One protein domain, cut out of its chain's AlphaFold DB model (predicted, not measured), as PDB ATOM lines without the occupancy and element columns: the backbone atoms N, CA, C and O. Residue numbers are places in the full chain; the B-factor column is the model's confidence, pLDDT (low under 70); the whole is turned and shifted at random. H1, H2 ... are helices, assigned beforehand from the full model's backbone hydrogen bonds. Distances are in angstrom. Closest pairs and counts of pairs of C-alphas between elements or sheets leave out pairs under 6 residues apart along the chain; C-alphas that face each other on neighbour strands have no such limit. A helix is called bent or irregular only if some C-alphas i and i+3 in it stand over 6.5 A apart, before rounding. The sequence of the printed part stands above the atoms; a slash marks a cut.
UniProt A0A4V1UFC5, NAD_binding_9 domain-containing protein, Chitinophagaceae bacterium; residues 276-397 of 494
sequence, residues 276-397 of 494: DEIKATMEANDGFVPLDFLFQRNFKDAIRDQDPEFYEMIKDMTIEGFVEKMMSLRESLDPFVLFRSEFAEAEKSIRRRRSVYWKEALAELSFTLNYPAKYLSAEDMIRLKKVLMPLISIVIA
ATOM      1  N   ASP A 276      32.095 -32.485  20.504       89.81
ATOM      2  CA  ASP A 276      31.654 -33.696  19.814       89.81
ATOM      3  C   ASP A 276      30.318 -33.492  19.089       89.81
ATOM      4  O   ASP A 276      30.122 -34.029  17.998       89.81
ATOM      5  N   GLU A 277      29.430 -32.647  19.621       89.69
ATOM      6  CA  GLU A 277      28.200 -32.257  18.925       89.69
ATOM      7  C   GLU A 277      28.503 -31.395  17.698       89.69
ATOM      8  O   GLU A 277      27.877 -31.572  16.652       89.69
ATOM      9  N   ILE A 278      29.482 -30.487  17.800       90.56
ATOM     10  CA  ILE A 278      29.950 -29.683  16.661       90.56
ATOM     11  C   ILE A 278      30.472 -30.607  15.561       90.56
ATOM     12  O   ILE A 278      30.036 -30.486  14.418       90.56
ATOM     13  N   LYS A 279      31.352 -31.556  15.901       92.38
ATOM     14  CA  LYS A 279      31.910 -32.516  14.933       92.38
ATOM     15  C   LYS A 279      30.814 -33.344  14.266       92.38
ATOM     16  O   LYS A 279      30.762 -33.382  13.042       92.38
ATOM     17  N   ALA A 280      29.901 -33.923  15.046       94.19
ATOM     18  CA  ALA A 280      28.791 -34.709  14.508       94.19
ATOM     19  C   ALA A 280      27.879 -33.872  13.592       94.19
ATOM     20  O   ALA A 280      27.440 -34.340  12.542       94.19
ATOM     21  N   THR A 281      27.626 -32.609  13.955       94.56
ATOM     22  CA  THR A 281      26.847 -31.683  13.120       94.56
ATOM     23  C   THR A 281      27.573 -31.387  11.811       94.56
ATOM     24  O   THR A 281      26.952 -31.443  10.754       94.56
ATOM     25  N   MET A 282      28.881 -31.126  11.860       94.56
ATOM     26  CA  MET A 282      29.701 -30.894  10.671       94.56
ATOM     27  C   MET A 282      29.725 -32.109   9.742       94.56
ATOM     28  O   MET A 282      29.536 -31.955   8.540       94.56
ATOM     29  N   GLU A 283      29.901 -33.318  10.279       95.50
ATOM     30  CA  GLU A 283      29.892 -34.563   9.500       95.50
ATOM     31  C   GLU A 283      28.565 -34.777   8.758       95.50
ATOM     32  O   GLU A 283      28.561 -35.252   7.624       95.50
ATOM     33  N   ALA A 284      27.446 -34.378   9.365       95.62
ATOM     34  CA  ALA A 284      26.122 -34.470   8.756       95.62
ATOM     35  C   ALA A 284      25.808 -33.347   7.743       95.62
ATOM     36  O   ALA A 284      24.781 -33.421   7.072       95.62
ATOM     37  N   ASN A 285      26.646 -32.306   7.644       94.94
ATOM     38  CA  ASN A 285      26.359 -31.079   6.890       94.94
ATOM     39  C   ASN A 285      27.581 -30.582   6.095       94.94
ATOM     40  O   ASN A 285      27.943 -29.405   6.163       94.94
ATOM     41  N   ASP A 286      28.234 -31.479   5.353       93.44
ATOM     42  CA  ASP A 286      29.337 -31.164   4.427       93.44
ATOM     43  C   ASP A 286      30.519 -30.412   5.070       93.44
ATOM     44  O   ASP A 286      31.217 -29.630   4.427       93.44
ATOM     45  N   GLY A 287      30.758 -30.648   6.361       94.19
ATOM     46  CA  GLY A 287      31.816 -29.996   7.126       94.19
ATOM     47  C   GLY A 287      31.430 -28.645   7.732       94.19
ATOM     48  O   GLY A 287      32.320 -27.937   8.196       94.19
ATOM     49  N   PHE A 288      30.144 -28.284   7.756       96.12
ATOM     50  CA  PHE A 288      29.660 -27.007   8.289       96.12
ATOM     51  C   PHE A 288      28.674 -27.184   9.442       96.12
ATOM     52  O   PHE A 288      27.989 -28.194   9.556       96.12
ATOM     53  N   VAL A 289      28.543 -26.161  10.280       95.69
ATOM     54  CA  VAL A 289      27.444 -26.056  11.245       95.69
ATOM     55  C   VAL A 289      26.382 -25.132  10.640       95.69
ATOM     56  O   VAL A 289      26.680 -23.956  10.453       95.69
ATOM     57  N   PRO A 290      25.168 -25.605  10.302       96.38
ATOM     58  CA  PRO A 290      24.149 -24.744   9.698       96.38
ATOM     59  C   PRO A 290      23.669 -23.647  10.653       96.38
ATOM     60  O   PRO A 290      23.379 -23.915  11.823       96.38
ATOM     61  N   LEU A 291      23.494 -22.425  10.150       96.38
ATOM     62  CA  LEU A 291      22.979 -21.320  10.965       96.38
ATOM     63  C   LEU A 291      21.545 -21.583  11.452       96.38
ATOM     64  O   LEU A 291      21.224 -21.291  12.603       96.38
ATOM     65  N   ASP A 292      20.696 -22.189  10.618       96.31
ATOM     66  CA  ASP A 292      19.314 -22.523  10.992       96.31
ATOM     67  C   ASP A 292      19.252 -23.551  12.135       96.31
ATOM     68  O   ASP A 292      18.361 -23.476  12.983       96.31
ATOM     69  N   PHE A 293      20.226 -24.467  12.218       94.81
ATOM     70  CA  PHE A 293      20.346 -25.400  13.344       94.81
ATOM     71  C   PHE A 293      20.654 -24.654  14.648       94.81
ATOM     72  O   PHE A 293      19.987 -24.879  15.659       94.81
ATOM     73  N   LEU A 294      21.614 -23.724  14.612       93.44
ATOM     74  CA  LEU A 294      21.958 -22.889  15.765       93.44
ATOM     75  C   LEU A 294      20.772 -22.020  16.195       93.44
ATOM     76  O   LEU A 294      20.478 -21.931  17.383       93.44
ATOM     77  N   PHE A 295      20.048 -21.427  15.243       95.12
ATOM     78  CA  PHE A 295      18.857 -20.630  15.531       95.12
ATOM     79  C   PHE A 295      17.720 -21.471  16.129       95.12
ATOM     80  O   PHE A 295      17.068 -21.055  17.087       95.12
ATOM     81  N   GLN A 296      17.489 -22.683  15.622       93.88
ATOM     82  CA  GLN A 296      16.497 -23.586  16.204       93.88
ATOM     83  C   GLN A 296      16.860 -23.951  17.649       93.88
ATOM     84  O   GLN A 296      16.057 -23.735  18.557       93.88
ATOM     85  N   ARG A 297      18.078 -24.452  17.865       89.38
ATOM     86  CA  ARG A 297      18.523 -24.989  19.156       89.38
ATOM     87  C   ARG A 297      18.733 -23.905  20.214       89.38
ATOM     88  O   ARG A 297      18.291 -24.054  21.348       89.38
ATOM     89  N   ASN A 298      19.412 -22.816  19.860       88.50
ATOM     90  CA  ASN A 298      19.869 -21.826  20.839       88.50
ATOM     91  C   ASN A 298      18.913 -20.639  20.990       88.50
ATOM     92  O   ASN A 298      19.089 -19.849  21.909       88.50
ATOM     93  N   PHE A 299      17.908 -20.507  20.118       92.62
ATOM     94  CA  PHE A 299      16.914 -19.439  20.216       92.62
ATOM     95  C   PHE A 299      15.487 -19.979  20.336       92.62
ATOM     96  O   PHE A 299      14.837 -19.750  21.352       92.62
ATOM     97  N   LYS A 300      14.988 -20.730  19.346       94.12
ATOM     98  CA  LYS A 300      13.588 -21.192  19.373       94.12
ATOM     99  C   LYS A 300      13.321 -22.169  20.518       94.12
ATOM    100  O   LYS A 300      12.356 -21.990  21.257       94.12
ATOM    101  N   ASP A 301      14.166 -23.184  20.682       91.12
ATOM    102  CA  ASP A 301      13.981 -24.200  21.723       91.12
ATOM    103  C   ASP A 301      14.113 -23.603  23.134       91.12
ATOM    104  O   ASP A 301      13.365 -23.997  24.026       91.12
ATOM    105  N   ALA A 302      14.981 -22.599  23.314       87.50
ATOM    106  CA  ALA A 302      15.135 -21.873  24.578       87.50
ATOM    107  C   ALA A 302      13.851 -21.129  24.999       87.50
ATOM    108  O   ALA A 302      13.550 -21.026  26.189       87.50
ATOM    109  N   ILE A 303      13.062 -20.658  24.028       91.44
ATOM    110  CA  ILE A 303      11.819 -19.919  24.282       91.44
ATOM    111  C   ILE A 303      10.637 -20.857  24.572       91.44
ATOM    112  O   ILE A 303       9.721 -20.455  25.287       91.44
ATOM    113  N   ARG A 304      10.648 -22.099  24.063       91.62
ATOM    114  CA  ARG A 304       9.501 -23.033  24.091       91.62
ATOM    115  C   ARG A 304       8.804 -23.118  25.450       91.62
ATOM    116  O   ARG A 304       7.581 -23.023  25.508       91.62
ATOM    117  N   ASP A 305       9.577 -23.278  26.520       88.25
ATOM    118  CA  ASP A 305       9.035 -23.448  27.873       88.25
ATOM    119  C   ASP A 305       8.807 -22.110  28.598       88.25
ATOM    120  O   ASP A 305       7.988 -22.028  29.513       88.25
ATOM    121  N   GLN A 306       9.524 -21.055  28.202       88.69
ATOM    122  CA  GLN A 306       9.493 -19.743  28.857       88.69
ATOM    123  C   GLN A 306       8.344 -18.858  28.347       88.69
ATOM    124  O   GLN A 306       7.711 -18.135  29.124       88.69
ATOM    125  N   ASP A 307       8.060 -18.934  27.045       93.31
ATOM    126  CA  ASP A 307       6.989 -18.205  26.367       93.31
ATOM    127  C   ASP A 307       6.360 -19.066  25.247       93.31
ATOM    128  O   ASP A 307       6.682 -18.903  24.065       93.31
ATOM    129  N   PRO A 308       5.459 -20.009  25.600       95.25
ATOM    130  CA  PRO A 308       4.844 -20.917  24.632       95.25
ATOM    131  C   PRO A 308       4.036 -20.199  23.544       95.25
ATOM    132  O   PRO A 308       4.007 -20.647  22.402       95.25
ATOM    133  N   GLU A 309       3.392 -19.076  23.879       95.81
ATOM    134  CA  GLU A 309       2.612 -18.288  22.918       95.81
ATOM    135  C   GLU A 309       3.528 -17.655  21.865       95.81
ATOM    136  O   GLU A 309       3.255 -17.746  20.665       95.81
ATOM    137  N   PHE A 310       4.651 -17.067  22.296       94.75
ATOM    138  CA  PHE A 310       5.646 -16.538  21.368       94.75
ATOM    139  C   PHE A 310       6.321 -17.651  20.562       94.75
ATOM    140  O   PHE A 310       6.522 -17.489  19.360       94.75
ATOM    141  N   TYR A 311       6.628 -18.796  21.179       96.50
ATOM    142  CA  TYR A 311       7.193 -19.951  20.477       96.50
ATOM    143  C   TYR A 311       6.279 -20.437  19.349       96.50
ATOM    144  O   TYR A 311       6.732 -20.580  18.213       96.50
ATOM    145  N   GLU A 312       4.985 -20.632  19.621       97.00
ATOM    146  CA  GLU A 312       4.011 -21.057  18.609       97.00
ATOM    147  C   GLU A 312       3.925 -20.077  17.434       97.00
ATOM    148  O   GLU A 312       3.724 -20.489  16.292       97.00
ATOM    149  N   MET A 313       4.146 -18.787  17.693       95.56
ATOM    150  CA  MET A 313       4.199 -17.762  16.659       95.56
ATOM    151  C   MET A 313       5.435 -17.877  15.751       95.56
ATOM    152  O   MET A 313       5.333 -17.524  14.576       95.56
ATOM    153  N   ILE A 314       6.591 -18.312  16.269       96.12
ATOM    154  CA  ILE A 314       7.873 -18.292  15.538       96.12
ATOM    155  C   ILE A 314       8.386 -19.669  15.100       96.12
ATOM    156  O   ILE A 314       9.347 -19.735  14.332       96.12
ATOM    157  N   LYS A 315       7.802 -20.767  15.594       95.94
ATOM    158  CA  LYS A 315       8.345 -22.129  15.430       95.94
ATOM    159  C   LYS A 315       8.635 -22.492  13.969       95.94
ATOM    160  O   LYS A 315       9.700 -23.039  13.689       95.94
ATOM    161  N   ASP A 316       7.771 -22.070  13.047       96.25
ATOM    162  CA  ASP A 316       7.862 -22.382  11.614       96.25
ATOM    163  C   ASP A 316       8.549 -21.274  10.786       96.25
ATOM    164  O   ASP A 316       8.673 -21.392   9.570       96.25
ATOM    165  N   MET A 317       9.010 -20.182  11.416       97.19
ATOM    166  CA  MET A 317       9.679 -19.076  10.714       97.19
ATOM    167  C   MET A 317      11.141 -19.400  10.404       97.19
ATOM    168  O   MET A 317      11.850 -19.973  11.234       97.19
ATOM    169  N   THR A 318      11.622 -18.968   9.241       97.31
ATOM    170  CA  THR A 318      13.065 -18.881   8.973       97.31
ATOM    171  C   THR A 318      13.686 -17.731   9.769       97.31
ATOM    172  O   THR A 318      12.971 -16.908  10.349       97.31
ATOM    173  N   ILE A 319      15.018 -17.648   9.788       97.31
ATOM    174  CA  ILE A 319      15.735 -16.509  10.385       97.31
ATOM    175  C   ILE A 319      15.279 -15.201   9.732       97.31
ATOM    176  O   ILE A 319      14.954 -14.245  10.430       97.31
ATOM    177  N   GLU A 320      15.199 -15.182   8.404       97.62
ATOM    178  CA  GLU A 320      14.762 -14.037   7.608       97.62
ATOM    179  C   GLU A 320      13.339 -13.611   7.976       97.62
ATOM    180  O   GLU A 320      13.121 -12.449   8.305       97.62
ATOM    181  N   GLY A 321      12.390 -14.554   8.001       97.38
ATOM    182  CA  GLY A 321      10.996 -14.250   8.332       97.38
ATOM    183  C   GLY A 321      10.818 -13.793   9.782       97.38
ATOM    184  O   GLY A 321      10.001 -12.916  10.064       97.38
ATOM    185  N   PHE A 322      11.609 -14.343  10.709       96.56
ATOM    186  CA  PHE A 322      11.645 -13.861  12.087       96.56
ATOM    187  C   PHE A 322      12.173 -12.423  12.161       96.56
ATOM    188  O   PHE A 322      11.532 -11.569  12.774       96.56
ATOM    189  N   VAL A 323      13.313 -12.136  11.524       96.31
ATOM    190  CA  VAL A 323      13.921 -10.801  11.539       96.31
ATOM    191  C   VAL A 323      12.993  -9.771  10.905       96.31
ATOM    192  O   VAL A 323      12.733  -8.749  11.531       96.31
ATOM    193  N   GLU A 324      12.438 -10.049   9.726       95.50
ATOM    194  CA  GLU A 324      11.484  -9.168   9.041       95.50
ATOM    195  C   GLU A 324      10.283  -8.844   9.940       95.50
ATOM    196  O   GLU A 324       9.915  -7.679  10.129       95.50
ATOM    197  N   LYS A 325       9.711  -9.863  10.590       94.25
ATOM    198  CA  LYS A 325       8.596  -9.673  11.521       94.25
ATOM    199  C   LYS A 325       8.966  -8.770  12.698       94.25
ATOM    200  O   LYS A 325       8.177  -7.900  13.060       94.25
ATOM    201  N   MET A 326      10.139  -8.961  13.296       92.62
ATOM    202  CA  MET A 326      10.565  -8.160  14.449       92.62
ATOM    203  C   MET A 326      10.998  -6.739  14.063       92.62
ATOM    204  O   MET A 326      10.815  -5.818  14.859       92.62
ATOM    205  N   MET A 327      11.547  -6.553  12.862       91.25
ATOM    206  CA  MET A 327      12.004  -5.260  12.345       91.25
ATOM    207  C   MET A 327      10.848  -4.393  11.837       91.25
ATOM    208  O   MET A 327      10.792  -3.216  12.183       91.25
ATOM    209  N   SER A 328       9.862  -4.970  11.141       90.19
ATOM    210  CA  SER A 328       8.711  -4.227  10.594       90.19
ATOM    211  C   SER A 328       7.931  -3.427  11.647       90.19
ATOM    212  O   SER A 328       7.471  -2.311  11.393       90.19
ATOM    213  N   LEU A 329       7.817  -3.946  12.876       81.00
ATOM    214  CA  LEU A 329       7.217  -3.207  13.991       81.00
ATOM    215  C   LEU A 329       8.052  -1.979  14.388       81.00
ATOM    216  O   LEU A 329       7.492  -0.951  14.761       81.00
ATOM    217  N   ARG A 330       9.385  -2.085  14.328       88.12
ATOM    218  CA  ARG A 330      10.302  -0.988  14.658       88.12
ATOM    219  C   ARG A 330      10.345   0.083  13.576       88.12
ATOM    220  O   ARG A 330      10.467   1.252  13.910       88.12
ATOM    221  N   GLU A 331      10.207  -0.318  12.319       87.56
ATOM    222  CA  GLU A 331      10.225   0.575  11.155       87.56
ATOM    223  C   GLU A 331       8.899   1.329  10.963       87.56
ATOM    224  O   GLU A 331       8.878   2.437  10.434       87.56
ATOM    225  N   SER A 332       7.774   0.747  11.395       86.31
ATOM    226  CA  SER A 332       6.435   1.330  11.191       86.31
ATOM    227  C   SER A 332       5.997   2.337  12.260       86.31
ATOM    228  O   SER A 332       5.028   3.071  12.048       86.31
ATOM    229  N   LEU A 333       6.672   2.378  13.410       88.81
ATOM    230  CA  LEU A 333       6.348   3.276  14.516       88.81
ATOM    231  C   LEU A 333       7.330   4.444  14.584       88.81
ATOM    232  O   LEU A 333       8.506   4.302  14.264       88.81
ATOM    233  N   ASP A 334       6.861   5.588  15.088       93.50
ATOM    234  CA  ASP A 334       7.773   6.668  15.465       93.50
ATOM    235  C   ASP A 334       8.806   6.139  16.488       93.50
ATOM    236  O   ASP A 334       8.409   5.521  17.490       93.50
ATOM    237  N   PRO A 335      10.117   6.377  16.279       94.25
ATOM    238  CA  PRO A 335      11.151   5.785  17.118       94.25
ATOM    239  C   PRO A 335      11.016   6.145  18.599       94.25
ATOM    240  O   PRO A 335      11.203   5.278  19.452       94.25
ATOM    241  N   PHE A 336      10.650   7.386  18.938       96.69
ATOM    242  CA  PHE A 336      10.503   7.815  20.332       96.69
ATOM    243  C   PHE A 336       9.190   7.336  20.963       96.69
ATOM    244  O   PHE A 336       9.147   7.092  22.174       96.69
ATOM    245  N   VAL A 337       8.136   7.127  20.166       95.62
ATOM    246  CA  VAL A 337       6.915   6.438  20.612       95.62
ATOM    247  C   VAL A 337       7.219   4.985  20.974       95.62
ATOM    248  O   VAL A 337       6.857   4.542  22.070       95.62
ATOM    249  N   LEU A 338       7.924   4.251  20.106       94.62
ATOM    250  CA  LEU A 338       8.337   2.878  20.397       94.62
ATOM    251  C   LEU A 338       9.278   2.824  21.604       94.62
ATOM    252  O   LEU A 338       9.058   2.023  22.510       94.62
ATOM    253  N   PHE A 339      10.271   3.711  21.665       95.88
ATOM    254  CA  PHE A 339      11.228   3.780  22.768       95.88
ATOM    255  C   PHE A 339      10.533   3.992  24.122       95.88
ATOM    256  O   PHE A 339      10.865   3.332  25.105       95.88
ATOM    257  N   ARG A 340       9.486   4.828  24.179       96.06
ATOM    258  CA  ARG A 340       8.661   5.001  25.386       96.06
ATOM    259  C   ARG A 340       7.855   3.747  25.743       96.06
ATOM    260  O   ARG A 340       7.705   3.432  26.924       96.06
ATOM    261  N   SER A 341       7.332   3.034  24.746       94.94
ATOM    262  CA  SER A 341       6.624   1.765  24.956       94.94
ATOM    263  C   SER A 341       7.560   0.685  25.509       94.94
ATOM    264  O   SER A 341       7.250   0.054  26.524       94.94
ATOM    265  N   GLU A 342       8.746   0.532  24.910       95.00
ATOM    266  CA  GLU A 342       9.774  -0.403  25.375       95.00
ATOM    267  C   GLU A 342      10.288  -0.030  26.772       95.00
ATOM    268  O   GLU A 342      10.553  -0.919  27.579       95.00
ATOM    269  N   PHE A 343      10.356   1.263  27.114       95.88
ATOM    270  CA  PHE A 343      10.687   1.706  28.470       95.88
ATOM    271  C   PHE A 343       9.666   1.186  29.487       95.88
ATOM    272  O   PHE A 343      10.037   0.601  30.505       95.88
ATOM    273  N   ALA A 344       8.371   1.326  29.192       95.75
ATOM    274  CA  ALA A 344       7.308   0.844  30.068       95.75
ATOM    275  C   ALA A 344       7.271  -0.696  30.175       95.75
ATOM    276  O   ALA A 344       6.922  -1.236  31.232       95.75
ATOM    277  N   GLU A 345       7.607  -1.420  29.102       95.88
ATOM    278  CA  GLU A 345       7.805  -2.877  29.127       95.88
ATOM    279  C   GLU A 345       8.975  -3.253  30.048       95.88
ATOM    280  O   GLU A 345       8.809  -4.065  30.964       95.88
ATOM    281  N   ALA A 346      10.126  -2.607  29.862       95.38
ATOM    282  CA  ALA A 346      11.331  -2.830  30.647       95.38
ATOM    283  C   ALA A 346      11.125  -2.532  32.142       95.38
ATOM    284  O   ALA A 346      11.520  -3.331  32.995       95.38
ATOM    285  N   GLU A 347      10.435  -1.442  32.493       94.50
ATOM    286  CA  GLU A 347      10.090  -1.135  33.886       94.50
ATOM    287  C   GLU A 347       9.209  -2.219  34.516       94.50
ATOM    288  O   GLU A 347       9.416  -2.613  35.670       94.50
ATOM    289  N   LYS A 348       8.228  -2.745  33.767       96.19
ATOM    290  CA  LYS A 348       7.395  -3.861  34.236       96.19
ATOM    291  C   LYS A 348       8.229  -5.123  34.429       96.19
ATOM    292  O   LYS A 348       8.037  -5.783  35.450       96.19
ATOM    293  N   SER A 349       9.124  -5.430  33.490       95.75
ATOM    294  CA  SER A 349      10.042  -6.572  33.554       95.75
ATOM    295  C   SER A 349      10.912  -6.515  34.815       95.75
ATOM    296  O   SER A 349      10.886  -7.437  35.631       95.75
ATOM    297  N   ILE A 350      11.572  -5.382  35.062       93.25
ATOM    298  CA  ILE A 350      12.451  -5.170  36.224       93.25
ATOM    299  C   ILE A 350      11.681  -5.223  37.537       93.25
ATOM    300  O   ILE A 350      12.099  -5.894  38.480       93.25
ATOM    301  N   ARG A 351      10.524  -4.553  37.608       93.38
ATOM    302  CA  ARG A 351       9.696  -4.545  38.819       93.38
ATOM    303  C   ARG A 351       9.163  -5.935  39.160       93.38
ATOM    304  O   ARG A 351       9.064  -6.270  40.337       93.38
ATOM    305  N   ARG A 352       8.773  -6.715  38.147       94.56
ATOM    306  CA  ARG A 352       8.224  -8.067  38.326       94.56
ATOM    307  C   ARG A 352       9.300  -9.140  38.452       94.56
ATOM    308  O   ARG A 352       8.942 -10.238  38.853       94.56
ATOM    309  N   ARG A 353      10.562  -8.819  38.133       92.62
ATOM    310  CA  ARG A 353      11.647  -9.795  37.965       92.62
ATOM    311  C   ARG A 353      11.220 -10.917  37.022       92.62
ATOM    312  O   ARG A 353      11.155 -12.073  37.408       92.62
ATOM    313  N   ARG A 354      10.800 -10.513  35.823       92.19
ATOM    314  CA  ARG A 354      10.430 -11.422  34.740       92.19
ATOM    315  C   ARG A 354      11.007 -10.891  33.443       92.19
ATOM    316  O   ARG A 354      10.776  -9.722  33.120       92.19
ATOM    317  N   SER A 355      11.734 -11.732  32.730       93.62
ATOM    318  CA  SER A 355      12.391 -11.366  31.477       93.62
ATOM    319  C   SER A 355      11.417 -11.088  30.328       93.62
ATOM    320  O   SER A 355      10.227 -11.412  30.387       93.62
ATOM    321  N   VAL A 356      11.946 -10.445  29.288       94.12
ATOM    322  CA  VAL A 356      11.364 -10.439  27.944       94.12
ATOM    323  C   VAL A 356      12.071 -11.554  27.173       94.12
ATOM    324  O   VAL A 356      13.092 -11.324  26.528       94.12
ATOM    325  N   TYR A 357      11.545 -12.774  27.288       92.56
ATOM    326  CA  TYR A 357      12.282 -14.009  26.991       92.56
ATOM    327  C   TYR A 357      12.881 -14.081  25.588       92.56
ATOM    328  O   TYR A 357      14.012 -14.520  25.435       92.56
ATOM    329  N   TRP A 358      12.194 -13.590  24.555       93.25
ATOM    330  CA  TRP A 358      12.775 -13.586  23.210       93.25
ATOM    331  C   TRP A 358      13.972 -12.627  23.082       93.25
ATOM    332  O   TRP A 358      14.903 -12.916  22.338       93.25
ATOM    333  N   LYS A 359      13.987 -11.495  23.805       94.31
ATOM    334  CA  LYS A 359      15.130 -10.564  23.809       94.31
ATOM    335  C   LYS A 359      16.318 -11.183  24.546       94.31
ATOM    336  O   LYS A 359      17.451 -11.022  24.108       94.31
ATOM    337  N   GLU A 360      16.053 -11.900  25.637       92.44
ATOM    338  CA  GLU A 360      17.071 -12.636  26.396       92.44
ATOM    339  C   GLU A 360      17.640 -13.805  25.592       92.44
ATOM    340  O   GLU A 360      18.849 -13.867  25.404       92.44
ATOM    341  N   ALA A 361      16.790 -14.650  25.003       92.25
ATOM    342  CA  ALA A 361      17.216 -15.740  24.127       92.25
ATOM    343  C   ALA A 361      18.025 -15.228  22.924       92.25
ATOM    344  O   ALA A 361      18.983 -15.866  22.497       92.25
ATOM    345  N   LEU A 362      17.684 -14.053  22.377       93.50
ATOM    346  CA  LEU A 362      18.472 -13.433  21.309       93.50
ATOM    347  C   LEU A 362      19.847 -12.955  21.810       93.50
ATOM    348  O   LEU A 362      20.837 -13.057  21.082       93.50
ATOM    349  N   ALA A 363      19.925 -12.462  23.049       91.44
ATOM    350  CA  ALA A 363      21.190 -12.123  23.687       91.44
ATOM    351  C   ALA A 363      22.045 -13.374  23.917       91.44
ATOM    352  O   ALA A 363      23.193 -13.397  23.479       91.44
ATOM    353  N   GLU A 364      21.486 -14.441  24.486       89.88
ATOM    354  CA  GLU A 364      22.162 -15.738  24.637       89.88
ATOM    355  C   GLU A 364      22.638 -16.299  23.287       89.88
ATOM    356  O   GLU A 364      23.784 -16.740  23.160       89.88
ATOM    357  N   LEU A 365      21.807 -16.215  22.243       91.19
ATOM    358  CA  LEU A 365      22.192 -16.606  20.888       91.19
ATOM    359  C   LEU A 365      23.436 -15.836  20.427       91.19
ATOM    360  O   LEU A 365      24.377 -16.444  19.924       91.19
ATOM    361  N   SER A 366      23.490 -14.517  20.641       90.94
ATOM    362  CA  SER A 366      24.646 -13.703  20.240       90.94
ATOM    363  C   SER A 366      25.961 -14.159  20.889       90.94
ATOM    364  O   SER A 366      27.002 -14.157  20.233       90.94
ATOM    365  N   PHE A 367      25.914 -14.625  22.142       86.62
ATOM    366  CA  PHE A 367      27.081 -15.176  22.829       86.62
ATOM    367  C   PHE A 367      27.439 -16.570  22.317       86.62
ATOM    368  O   PHE A 367      28.603 -16.834  22.008       86.62
ATOM    369  N   THR A 368      26.446 -17.452  22.191       87.38
ATOM    370  CA  THR A 368      26.662 -18.847  21.775       87.38
ATOM    371  C   THR A 368      27.085 -18.982  20.314       87.38
ATOM    372  O   THR A 368      27.731 -19.968  19.973       87.38
ATOM    373  N   LEU A 369      26.799 -17.993  19.458       89.50
ATOM    374  CA  LEU A 369      27.248 -17.964  18.062       89.50
ATOM    375  C   LEU A 369      28.754 -17.698  17.906       89.50
ATOM    376  O   LEU A 369      29.325 -18.114  16.900       89.50
ATOM    377  N   ASN A 370      29.418 -17.060  18.878       84.56
ATOM    378  CA  ASN A 370      30.812 -16.613  18.736       84.56
ATOM    379  C   ASN A 370      31.791 -17.745  18.387       84.56
ATOM    380  O   ASN A 370      32.657 -17.575  17.531       84.56
ATOM    381  N   TYR A 371      31.662 -18.901  19.042       85.62
ATOM    382  CA  TYR A 371      32.531 -20.050  18.782       85.62
ATOM    383  C   TYR A 371      32.187 -20.812  17.486       85.62
ATOM    384  O   TYR A 371      33.096 -21.025  16.679       85.62
ATOM    385  N   PRO A 372      30.923 -21.216  17.232       89.38
ATOM    386  CA  PRO A 372      30.562 -21.967  16.034       89.38
ATOM    387  C   PRO A 372      30.573 -21.137  14.743       89.38
ATOM    388  O   PRO A 372      30.629 -21.725  13.668       89.38
ATOM    389  N   ALA A 373      30.585 -19.799  14.815       90.94
ATOM    390  CA  ALA A 373      30.616 -18.910  13.650       90.94
ATOM    391  C   ALA A 373      31.723 -19.253  12.628       90.94
ATOM    392  O   ALA A 373      31.520 -19.111  11.423       90.94
ATOM    393  N   LYS A 374      32.884 -19.744  13.085       91.25
ATOM    394  CA  LYS A 374      34.005 -20.154  12.211       91.25
ATOM    395  C   LYS A 374      33.748 -21.443  11.418       91.25
ATOM    396  O   LYS A 374      34.508 -21.746  10.504       91.25
ATOM    397  N   TYR A 375      32.713 -22.198  11.781       93.94
ATOM    398  CA  TYR A 375      32.277 -23.420  11.103       93.94
ATOM    399  C   TYR A 375      31.039 -23.197  10.223       93.94
ATOM    400  O   TYR A 375      30.528 -24.156   9.648       93.94
ATOM    401  N   LEU A 376      30.535 -21.962  10.113       95.88
ATOM    402  CA  LEU A 376      29.488 -21.632   9.146       95.88
ATOM    403  C   LEU A 376      30.045 -21.716   7.724       95.88
ATOM    404  O   LEU A 376      31.240 -21.510   7.502       95.88
ATOM    405  N   SER A 377      29.171 -21.959   6.751       96.38
ATOM    406  CA  SER A 377      29.516 -21.703   5.355       96.38
ATOM    407  C   SER A 377      29.504 -20.193   5.075       96.38
ATOM    408  O   SER A 377      28.981 -19.401   5.866       96.38
ATOM    409  N   ALA A 378      30.099 -19.760   3.964       95.38
ATOM    410  CA  ALA A 378      30.155 -18.343   3.605       95.38
ATOM    411  C   ALA A 378      28.751 -17.739   3.415       95.38
ATOM    412  O   ALA A 378      28.505 -16.610   3.836       95.38
ATOM    413  N   GLU A 379      27.815 -18.508   2.861       94.50
ATOM    414  CA  GLU A 379      26.407 -18.151   2.678       94.50
ATOM    415  C   GLU A 379      25.732 -17.883   4.031       94.50
ATOM    416  O   GLU A 379      25.139 -16.824   4.238       94.50
ATOM    417  N   ASP A 380      25.897 -18.796   4.991       96.31
ATOM    418  CA  ASP A 380      25.364 -18.637   6.345       96.31
ATOM    419  C   ASP A 380      26.060 -17.502   7.108       96.31
ATOM    420  O   ASP A 380      25.415 -16.785   7.870       96.31
ATOM    421  N   MET A 381      27.351 -17.259   6.868       95.31
ATOM    422  CA  MET A 381      28.042 -16.091   7.417       95.31
ATOM    423  C   MET A 381      27.483 -14.777   6.849       95.31
ATOM    424  O   MET A 381      27.344 -13.792   7.578       95.31
ATOM    425  N   ILE A 382      27.135 -14.743   5.558       94.44
ATOM    426  CA  ILE A 382      26.472 -13.592   4.934       94.44
ATOM    427  C   ILE A 382      25.079 -13.399   5.539       94.44
ATOM    428  O   ILE A 382      24.754 -12.271   5.914       94.44
ATOM    429  N   ARG A 383      24.288 -14.469   5.698       96.44
ATOM    430  CA  ARG A 383      22.973 -14.425   6.367       96.44
ATOM    431  C   ARG A 383      23.096 -13.917   7.801       96.44
ATOM    432  O   ARG A 383      22.407 -12.970   8.176       96.44
ATOM    433  N   LEU A 384      24.033 -14.456   8.580       95.81
ATOM    434  CA  LEU A 384      24.317 -14.002   9.940       95.81
ATOM    435  C   LEU A 384      24.610 -12.496   9.966       95.81
ATOM    436  O   LEU A 384      23.955 -11.762  10.701       95.81
ATOM    437  N   LYS A 385      25.547 -12.021   9.136       93.12
ATOM    438  CA  LYS A 385      25.980 -10.614   9.127       93.12
ATOM    439  C   LYS A 385      24.927  -9.644   8.596       93.12
ATOM    440  O   LYS A 385      24.806  -8.543   9.126       93.12
ATOM    441  N   LYS A 386      24.206 -10.008   7.532       93.31
ATOM    442  CA  LYS A 386      23.273  -9.101   6.841       93.31
ATOM    443  C   LYS A 386      21.851  -9.151   7.394       93.31
ATOM    444  O   LYS A 386      21.166  -8.139   7.315       93.31
ATOM    445  N   VAL A 387      21.420 -10.288   7.942       95.56
ATOM    446  CA  VAL A 387      20.035 -10.507   8.386       95.56
ATOM    447  C   VAL A 387      19.946 -10.503   9.911       95.56
ATOM    448  O   VAL A 387      19.271  -9.657  10.489       95.56
ATOM    449  N   LEU A 388      20.658 -11.406  10.590       95.50
ATOM    450  CA  LEU A 388      20.468 -11.624  12.029       95.50
ATOM    451  C   LEU A 388      21.210 -10.600  12.908       95.50
ATOM    452  O   LEU A 388      20.654 -10.089  13.881       95.50
ATOM    453  N   MET A 389      22.457 -10.266  12.564       93.56
ATOM    454  CA  MET A 389      23.294  -9.342  13.339       93.56
ATOM    455  C   MET A 389      22.707  -7.932  13.508       93.56
ATOM    456  O   MET A 389      22.862  -7.388  14.604       93.56
ATOM    457  N   PRO A 390      22.038  -7.314  12.511       92.38
ATOM    458  CA  PRO A 390      21.369  -6.028  12.705       92.38
ATOM    459  C   PRO A 390      20.331  -6.058  13.832       92.38
ATOM    460  O   PRO A 390      20.371  -5.206  14.719       92.38
ATOM    461  N   LEU A 391      19.464  -7.079  13.859       94.44
ATOM    462  CA  LEU A 391      18.470  -7.234  14.923       94.44
ATOM    463  C   LEU A 391      19.139  -7.491  16.276       94.44
ATOM    464  O   LEU A 391      18.777  -6.845  17.260       94.44
ATOM    465  N   ILE A 392      20.137  -8.387  16.324       94.06
ATOM    466  CA  ILE A 392      20.924  -8.641  17.540       94.06
ATOM    467  C   ILE A 392      21.482  -7.320  18.075       94.06
ATOM    468  O   ILE A 392      21.214  -6.970  19.218       94.06
ATOM    469  N   SER A 393      22.182  -6.551  17.239       91.38
ATOM    470  CA  SER A 393      22.869  -5.314  17.638       91.38
ATOM    471  C   SER A 393      21.920  -4.271  18.235       91.38
ATOM    472  O   SER A 393      22.283  -3.573  19.180       91.38
ATOM    473  N   ILE A 394      20.694  -4.181  17.712       92.06
ATOM    474  CA  ILE A 394      19.660  -3.272  18.224       92.06
ATOM    475  C   ILE A 394      19.115  -3.769  19.565       92.06
ATOM    476  O   ILE A 394      18.938  -2.976  20.490       92.06
ATOM    477  N   VAL A 395      18.835  -5.068  19.680       92.06
ATOM    478  CA  VAL A 395      18.153  -5.638  20.849       92.06
ATOM    479  C   VAL A 395      19.087  -5.784  22.053       92.06
ATOM    480  O   VAL A 395      18.685  -5.467  23.172       92.06
ATOM    481  N   ILE A 396      20.336  -6.211  21.847       90.06
ATOM    482  CA  ILE A 396      21.280  -6.502  22.943       90.06
ATOM    483  C   ILE A 396      22.023  -5.264  23.458       90.06
ATOM    484  O   ILE A 396      22.822  -5.358  24.385       90.06
ATOM    485  N   ALA A 397      21.779  -4.089  22.869       90.69
ATOM    486  CA  ALA A 397      22.386  -2.840  23.319       90.69
ATOM    487  C   ALA A 397      22.057  -2.541  24.794       90.69
ATOM    488  O   ALA A 397      22.893  -1.978  25.502       90.69
TER     489      ALA A 397
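This is residues 276 to 397 of the 494 residues of the protein "NAD_binding_9 domain-containing protein" of Chitinophagaceae bacterium (UniProt A0A4V1UFC5). Two pairs of helices, H2 with H6 and H4 with H8, make the middle of an elongated body and are joined where the end of H8 packs on H6. H5 spans one end as a separate post that touches no helix, H1 lies at the opposite end, and H3 folds back on the end of H2. The printed part has 122 residues with eight named helices, H1 to H8 in order, and no named strand, in the class all helix. The whole is compact, with a radius of gyration of the C-alphas of 15.7 A and spans of 47 by 28 by 24 A.

H1, residues 276 to 283, begins at C-alpha 276 (31.654, -33.696, 19.814). H2, residues 291 to 304, is 18.9 A long, and H3 is residues 308 to 314. H4, residues 319 to 332, is 20.1 A long. H5, residues 335 to 352, is 25.5 A long and begins at C-alpha 335 (11.151, 5.785, 17.118). H6 is residues 357 to 368, 16.0 A, and H7 is residues 372 to 375. H8, residues 378 to 395, is 24.6 A long and ends at C-alpha 395 (18.153, -5.638, 20.849). H8 is only just irregular, with C-alphas 386 and 389 6.50 A apart, and has a kink of 37 degrees near residue 389.

H1 is apart from H2, and is close to but not clearly touching H7, the closest C-alphas, of Ile 278 and Pro 372, being 7.8 A apart. H2 touches H6 at a tilt of 38 degrees, only just steep, opposite ways; the closest C-alphas, of Phe 299 and Ala 361, are 5.4 A apart. H2 and H3 form a helical hairpin at a shallow tilt of 25 degrees, with residues 300 to 304 alone of H2 touching H3; the closest C-alphas, of Arg 304 and Tyr 311, are 5.3 A apart. H8 touches H4 with residues 387 to 391 alone, closest at the C-alphas of Val 387 and Glu 320, 6.4 A. H8 touches H6 with residues 392 to 395 alone, closest at the C-alphas of Val 395 and Lys 359, 6.5 A, at a steep tilt of 47 degrees, opposite ways. H5 is close to but not clearly touching H4, with the C-alphas of Leu 338 and Arg 330 7.2 A apart, and is apart from H6. Each O i to N i+4 pair is within hydrogen-bond range in H1, H3, H5 and H6, against 8 of 10 in H2, 8 of 10 in H4 and 11 of 14 in H8; H7 is too short for such a pair.

The two C-alphas farthest apart, of Glu 283 and Val 337, are 48.3 A apart. Residues 331 to 337, of which 335 to 337 belong to H5, stand free. The printed part has no cut and no long link. Its mean pLDDT is 93.3, and no printed residue is under 70.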